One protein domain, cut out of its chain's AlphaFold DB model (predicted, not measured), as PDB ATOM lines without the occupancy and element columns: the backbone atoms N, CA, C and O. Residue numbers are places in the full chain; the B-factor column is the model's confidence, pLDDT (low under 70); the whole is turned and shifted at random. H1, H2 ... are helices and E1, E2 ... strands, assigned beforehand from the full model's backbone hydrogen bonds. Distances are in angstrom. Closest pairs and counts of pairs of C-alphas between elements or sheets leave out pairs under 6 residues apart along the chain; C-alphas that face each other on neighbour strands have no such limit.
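Overview. This is residues 754 to 803 of the 872 residues of the protein "Peptidase G2" of Staphylococcus gallinarum (UniProt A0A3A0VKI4). A long, narrow two-stranded hairpin of E1 and E2 makes most of the length, with its turn, residues 774 to 778, at one far end. At the other end, past the open end of the hairpin, lie a looping lead-in, residues 754 to 764, and a tail, residues 788 to 803, that holds the one short helix, H1. The printed part has 50 residues, with two named strands and one named helix in the order E1, E2, H1; the sheet has the order E1 - E2 and is antiparallel. Under half of the residues are in named elements, and by these the class is mostly strand. The whole is extended, with a radius of gyration of the C-alphas of 16.3 A, and its outline is elongated, with spans of 46 by 27 by 20 A.

Arrangement. After residues 754 to 764, strand E1, residues 765 to 773, and strand E2, residues 779 to 787, follow as a hairpin joined by a tight link of 5 residues. They are antiparallel neighbours, with 156 degrees between their N-to-C directions. C-alphas that face each other include 765 and 787, 4.4 A apart, 769 and 783, 4.5 A apart, and 773 and 779, 4.5 A apart. Among the backbone pairs within hydrogen-bond range are N 768 and O 784 at 2.8 A, and N 780 and O 772 at 2.8 A. A short link of 8 residues leads from E2 to helix H1, residues 796 to 799. H1 and E1 are apart. With 4 residues, H1 is too short for any pair of O i and N i+4 inside it; its one pair of O i and N i+3 is within range.

Along the chain. E1 begins at C-alpha 765, (-16.692, 37.873, -33.952), and ends at C-alpha 773, (-13.882, 62.773, -29.949), a length of 25.4 A from first to last C-alpha. E2 runs from Trp 779 to Pro 787, 25.2 A from first to last C-alpha. H1 runs from Ser 796 to Glu 799, 5.2 A from first to last C-alpha, and ends at C-alpha 799, (6.172, 33.323, -29.764).

Size, cuts and confidence. The two C-alphas farthest apart are those of Glu 776 and Leu 802, at 46.6 A. The first and last printed C-alphas, of Lys 754 and Ser 803, are 13.5 A apart. The printed part has no cut, and neither of the two links between named elements is long. The mean pLDDT of the printed part is 89.9, and no printed residue is under 70; the mean pLDDT is 92 in E1, 91 in E2 and 81 in H1.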
ATOM      1  N   LYS A 754      -5.932  30.722 -31.778       92.19
ATOM      2  CA  LYS A 754      -5.912  32.029 -31.103       92.19
ATOM      3  C   LYS A 754      -7.296  32.658 -30.956       92.19
ATOM      4  O   LYS A 754      -7.581  33.293 -29.948       92.19
ATOM      5  N   PHE A 755      -8.150  32.479 -31.960       94.00
ATOM      6  CA  PHE A 755      -9.507  33.016 -31.970       94.00
ATOM      7  C   PHE A 755     -10.528  31.885 -31.937       94.00
ATOM      8  O   PHE A 755     -10.316  30.832 -32.549       94.00
ATOM      9  N   LEU A 756     -11.642  32.120 -31.242       94.62
ATOM     10  CA  LEU A 756     -12.758  31.185 -31.209       94.62
ATOM     11  C   LEU A 756     -13.361  31.028 -32.605       94.62
ATOM     12  O   LEU A 756     -13.453  31.978 -33.382       94.62
ATOM     13  N   LYS A 757     -13.791  29.808 -32.923       93.25
ATOM     14  CA  LYS A 757     -14.429  29.454 -34.194       93.25
ATOM     15  C   LYS A 757     -15.715  28.691 -33.920       93.25
ATOM     16  O   LYS A 757     -15.804  27.972 -32.928       93.25
ATOM     17  N   ASN A 758     -16.700  28.836 -34.801       92.69
ATOM     18  CA  ASN A 758     -17.891  27.994 -34.761       92.69
ATOM     19  C   ASN A 758     -17.603  26.584 -35.313       92.69
ATOM     20  O   ASN A 758     -16.502  26.288 -35.782       92.69
ATOM     21  N   GLU A 759     -18.617  25.719 -35.294       93.25
ATOM     22  CA  GLU A 759     -18.529  24.333 -35.780       93.25
ATOM     23  C   GLU A 759     -18.174  24.201 -37.277       93.25
ATOM     24  O   GLU A 759     -17.730  23.139 -37.707       93.25
ATOM     25  N   PHE A 760     -18.289  25.282 -38.056       92.94
ATOM     26  CA  PHE A 760     -17.920  25.349 -39.476       92.94
ATOM     27  C   PHE A 760     -16.544  25.994 -39.720       92.94
ATOM     28  O   PHE A 760     -16.156  26.205 -40.867       92.94
ATOM     29  N   GLY A 761     -15.793  26.321 -38.662       88.44
ATOM     30  CA  GLY A 761     -14.461  26.925 -38.758       88.44
ATOM     31  C   GLY A 761     -14.452  28.433 -39.023       88.44
ATOM     32  O   GLY A 761     -13.372  29.006 -39.177       88.44
ATOM     33  N   VAL A 762     -15.620  29.087 -39.040       91.25
ATOM     34  CA  VAL A 762     -15.730  30.547 -39.151       91.25
ATOM     35  C   VAL A 762     -15.309  31.165 -37.825       91.25
ATOM     36  O   VAL A 762     -15.836  30.790 -36.776       91.25
ATOM     37  N   THR A 763     -14.362  32.103 -37.871       91.31
ATOM     38  CA  THR A 763     -13.952  32.885 -36.699       91.31
ATOM     39  C   THR A 763     -15.161  33.605 -36.116       91.31
ATOM     40  O   THR A 763     -15.841  34.344 -36.824       91.31
ATOM     41  N   LEU A 764     -15.436  33.367 -34.834       92.56
ATOM     42  CA  LEU A 764     -16.466  34.088 -34.107       92.56
ATOM     43  C   LEU A 764     -16.002  35.520 -33.876       92.56
ATOM     44  O   LEU A 764     -14.854  35.768 -33.499       92.56
ATOM     45  N   THR A 765     -16.921  36.445 -34.093       92.31
ATOM     46  CA  THR A 765     -16.692  37.873 -33.952       92.31
ATOM     47  C   THR A 765     -17.685  38.476 -32.969       92.31
ATOM     48  O   THR A 765     -18.773  37.944 -32.741       92.31
ATOM     49  N   GLU A 766     -17.303  39.598 -32.372       92.56
ATOM     50  CA  GLU A 766     -18.183  40.427 -31.558       92.56
ATOM     51  C   GLU A 766     -18.217  41.862 -32.094       92.56
ATOM     52  O   GLU A 766     -17.221  42.377 -32.611       92.56
ATOM     53  N   LEU A 767     -19.381  42.512 -31.980       91.69
ATOM     54  CA  LEU A 767     -19.519  43.936 -32.266       91.69
ATOM     55  C   LEU A 767     -19.030  44.729 -31.058       91.69
ATOM     56  O   LEU A 767     -19.669  44.763 -30.006       91.69
ATOM     57  N   VAL A 768     -17.897  45.399 -31.228       90.88
ATOM     58  CA  VAL A 768     -17.307  46.262 -30.212       90.88
ATOM     59  C   VAL A 768     -17.577  47.711 -30.583       90.88
ATOM     60  O   VAL A 768     -17.087  48.209 -31.599       90.88
ATOM     61  N   LYS A 769     -18.314  48.421 -29.723       92.69
ATOM     62  CA  LYS A 769     -18.483  49.871 -29.845       92.69
ATOM     63  C   LYS A 769     -17.146  50.565 -29.582       92.69
ATOM     64  O   LYS A 769     -16.543  50.397 -28.521       92.69
ATOM     65  N   LYS A 770     -16.680  51.360 -30.540       89.88
ATOM     66  CA  LYS A 770     -15.521  52.248 -30.400       89.88
ATOM     67  C   LYS A 770     -16.013  53.685 -30.401       89.88
ATOM     68  O   LYS A 770     -16.803  54.055 -31.261       89.88
ATOM     69  N   GLU A 771     -15.553  54.481 -29.441       92.81
ATOM     70  CA  GLU A 771     -15.941  55.886 -29.279       92.81
ATOM     71  C   GLU A 771     -14.707  56.786 -29.345       92.81
ATOM     72  O   GLU A 771     -13.630  56.421 -28.865       92.81
ATOM     73  N   TRP A 772     -14.852  57.961 -29.948       92.44
ATOM     74  CA  TRP A 772     -13.798  58.967 -30.028       92.44
ATOM     75  C   TRP A 772     -14.392  60.372 -30.082       92.44
ATOM     76  O   TRP A 772     -15.590  60.553 -30.293       92.44
ATOM     77  N   GLN A 773     -13.527  61.363 -29.904       90.56
ATOM     78  CA  GLN A 773     -13.882  62.773 -29.949       90.56
ATOM     79  C   GLN A 773     -13.122  63.460 -31.090       90.56
ATOM     80  O   GLN A 773     -11.957  63.125 -31.336       90.56
ATOM     81  N   ASP A 774     -13.772  64.376 -31.807       87.00
ATOM     82  CA  ASP A 774     -13.094  65.262 -32.759       87.00
ATOM     83  C   ASP A 774     -12.462  66.484 -32.066       87.00
ATOM     84  O   ASP A 774     -12.507  66.634 -30.842       87.00
ATOM     85  N   ASP A 775     -11.863  67.365 -32.867       81.38
ATOM     86  CA  ASP A 775     -11.172  68.558 -32.371       81.38
ATOM     87  C   ASP A 775     -12.132  69.648 -31.847       81.38
ATOM     88  O   ASP A 775     -11.707  70.544 -31.121       81.38
ATOM     89  N   GLU A 776     -13.426  69.568 -32.177       85.56
ATOM     90  CA  GLU A 776     -14.484  70.464 -31.685       85.56
ATOM     91  C   GLU A 776     -15.110  69.959 -30.374       85.56
ATOM     92  O   GLU A 776     -15.910  70.655 -29.746       85.56
ATOM     93  N   GLY A 777     -14.728  68.763 -29.923       88.31
ATOM     94  CA  GLY A 777     -15.282  68.133 -28.734       88.31
ATOM     95  C   GLY A 777     -16.530  67.285 -29.004       88.31
ATOM     96  O   GLY A 777     -17.156  66.815 -28.048       88.31
ATOM     97  N   ASN A 778     -16.892  67.045 -30.266       91.19
ATOM     98  CA  ASN A 778     -18.024  66.205 -30.636       91.19
ATOM     99  C   ASN A 778     -17.659  64.726 -30.482       91.19
ATOM    100  O   ASN A 778     -16.604  64.283 -30.939       91.19
ATOM    101  N   TRP A 779     -18.547  63.960 -29.851       93.06
ATOM    102  CA  TRP A 779     -18.389  62.516 -29.689       93.06
ATOM    103  C   TRP A 779     -18.974  61.752 -30.873       93.06
ATOM    104  O   TRP A 779     -20.088  62.025 -31.320       93.06
ATOM    105  N   TYR A 780     -18.236  60.743 -31.315       92.19
ATOM    106  CA  TYR A 780     -18.613  59.819 -32.374       92.19
ATOM    107  C   TYR A 780     -18.438  58.385 -31.897       92.19
ATOM    108  O   TYR A 780     -17.651  58.103 -30.990       92.19
ATOM    109  N   SER A 781     -19.168  57.473 -32.531       91.62
ATOM    110  CA  SER A 781     -19.010  56.049 -32.288       91.62
ATOM    111  C   SER A 781     -19.236  55.232 -33.546       91.62
ATOM    112  O   SER A 781     -20.099  55.573 -34.354       91.62
ATOM    113  N   GLU A 782     -18.538  54.110 -33.648       91.06
ATOM    114  CA  GLU A 782     -18.809  53.065 -34.630       91.06
ATOM    115  C   GLU A 782     -18.848  51.697 -33.944       91.06
ATOM    116  O   GLU A 782     -18.193  51.482 -32.921       91.06
ATOM    117  N   GLU A 783     -19.610  50.768 -34.511       90.50
ATOM    118  CA  GLU A 783     -19.541  49.358 -34.138       90.50
ATOM    119  C   GLU A 783     -18.566  48.659 -35.083       90.50
ATOM    120  O   GLU A 783     -18.736  48.689 -36.303       90.50
ATOM    121  N   VAL A 784     -17.521  48.058 -34.515       89.12
ATOM    122  CA  VAL A 784     -16.517  47.300 -35.264       89.12
ATOM    123  C   VAL A 784     -16.650  45.831 -34.918       89.12
ATOM    124  O   VAL A 784     -16.641  45.461 -33.749       89.12
ATOM    125  N   GLU A 785     -16.706  44.995 -35.943       89.12
ATOM    126  CA  GLU A 785     -16.647  43.550 -35.801       89.12
ATOM    127  C   GLU A 785     -15.190  43.094 -35.591       89.12
ATOM    128  O   GLU A 785     -14.338  43.317 -36.454       89.12
ATOM    129  N   LEU A 786     -14.890  42.489 -34.436       90.19
ATOM    130  CA  LEU A 786     -13.552  42.008 -34.072       90.19
ATOM    131  C   LEU A 786     -13.563  40.507 -33.739       90.19
ATOM    132  O   LEU A 786     -14.550  40.029 -33.182       90.19
ATOM    133  N   PRO A 787     -12.482  39.758 -34.035       91.94
ATOM    134  CA  PRO A 787     -12.346  38.362 -33.619       91.94
ATOM    135  C   PRO A 787     -12.378  38.197 -32.094       91.94
ATOM    136  O   PRO A 787     -11.693  38.931 -31.383       91.94
ATOM    137  N   ILE A 788     -13.107  37.192 -31.601       93.38
ATOM    138  CA  ILE A 788     -13.132  36.848 -30.172       93.38
ATOM    139  C   ILE A 788     -11.899  35.999 -29.841       93.38
ATOM    140  O   ILE A 788     -11.727  34.902 -30.383       93.38
ATOM    141  N   GLU A 789     -11.039  36.494 -28.950       91.94
ATOM    142  CA  GLU A 789      -9.883  35.742 -28.452       91.94
ATOM    143  C   GLU A 789     -10.325  34.493 -27.684       91.94
ATOM    144  O   GLU A 789     -11.285  34.509 -26.912       91.94
ATOM    145  N   ASN A 790      -9.623  33.386 -27.913       92.81
ATOM    146  CA  ASN A 790      -9.854  32.152 -27.185       92.81
ATOM    147  C   ASN A 790      -9.238  32.268 -25.776       92.81
ATOM    148  O   ASN A 790      -8.014  32.351 -25.675       92.81
ATOM    149  N   PRO A 791     -10.036  32.246 -24.691       90.88
ATOM    150  CA  PRO A 791      -9.523  32.430 -23.331       90.88
ATOM    151  C   PRO A 791      -8.583  31.305 -22.881       90.88
ATOM    152  O   PRO A 791      -7.754  31.521 -22.001       90.88
ATOM    153  N   ASP A 792      -8.676  30.127 -23.504       91.75
ATOM    154  CA  ASP A 792      -7.809  28.978 -23.224       91.75
ATOM    155  C   ASP A 792      -6.550  28.964 -24.113       91.75
ATOM    156  O   ASP A 792      -5.783  27.994 -24.119       91.75
ATOM    157  N   PHE A 793      -6.336  30.010 -24.920       90.19
ATOM    158  CA  PHE A 793      -5.164  30.111 -25.777       90.19
ATOM    159  C   PHE A 793      -3.912  30.458 -24.967       90.19
ATOM    160  O   PHE A 793      -3.792  31.525 -24.372       90.19
ATOM    161  N   ASP A 794      -2.943  29.551 -24.999       87.69
ATOM    162  CA  ASP A 794      -1.606  29.772 -24.463       87.69
ATOM    163  C   ASP A 794      -0.809  30.699 -25.392       87.69
ATOM    164  O   ASP A 794      -0.417  30.299 -26.492       87.69
ATOM    165  N   SER A 795      -0.559  31.933 -24.944       84.06
ATOM    166  CA  SER A 795       0.118  32.960 -25.739       84.06
ATOM    167  C   SER A 795       1.560  32.610 -26.110       84.06
ATOM    168  O   SER A 795       2.053  33.128 -27.110       84.06
ATOM    169  N   SER A 796       2.227  31.707 -25.376       82.81
ATOM    170  CA  SER A 796       3.577  31.240 -25.736       82.81
ATOM    171  C   SER A 796       3.604  30.512 -27.086       82.81
ATOM    172  O   SER A 796       4.617  30.522 -27.781       82.81
ATOM    173  N   LYS A 797       2.464  29.959 -27.526       80.75
ATOM    174  CA  LYS A 797       2.335  29.300 -28.834       80.75
ATOM    175  C   LYS A 797       2.487  30.247 -30.020       80.75
ATOM    176  O   LYS A 797       2.757  29.757 -31.111       80.75
ATOM    177  N   ASP A 798       2.285  31.551 -29.828       81.81
ATOM    178  CA  ASP A 798       2.522  32.561 -30.865       81.81
ATOM    179  C   ASP A 798       3.997  33.011 -30.910       81.81
ATOM    180  O   ASP A 798       4.451  33.450 -31.962       81.81
ATOM    181  N   GLU A 799       4.765  32.881 -29.818       79.81
ATOM    182  CA  GLU A 799       6.172  33.323 -29.764       79.81
ATOM    183  C   GLU A 799       7.097  32.468 -30.649       79.81
ATOM    184  O   GLU A 799       8.050  32.983 -31.232       79.81
ATOM    185  N   GLU A 800       6.782  31.178 -30.800       81.00
ATOM    186  CA  GLU A 800       7.522  30.212 -31.630       81.00
ATOM    187  C   GLU A 800       6.713  29.744 -32.859       81.00
ATOM    188  O   GLU A 800       7.016  28.713 -33.468       81.00
ATOM    189  N   TYR A 801       5.645  30.463 -33.223       88.56
ATOM    190  CA  TYR A 801       4.753  30.042 -34.299       88.56
ATOM    191  C   TYR A 801       5.419  30.137 -35.676       88.56
ATOM    192  O   TYR A 801       5.808  31.216 -36.118       88.56
ATOM    193  N   LEU A 802       5.463  29.009 -36.388       90.50
ATOM    194  CA  LEU A 802       5.780  28.956 -37.814       90.50
ATOM    195  C   LEU A 802       4.493  28.816 -38.629       90.50
ATOM    196  O   LEU A 802       3.657  27.938 -38.353       90.50
ATOM    197  N   SER A 803       4.362  29.653 -39.659       92.88
ATOM    198  CA  SER A 803       3.289  29.541 -40.652       92.88
ATOM    199  C   SER A 803       3.357  28.185 -41.362       92.88
ATOM    200  O   SER A 803       4.378  27.489 -41.321       92.88
TER     201      SER A 803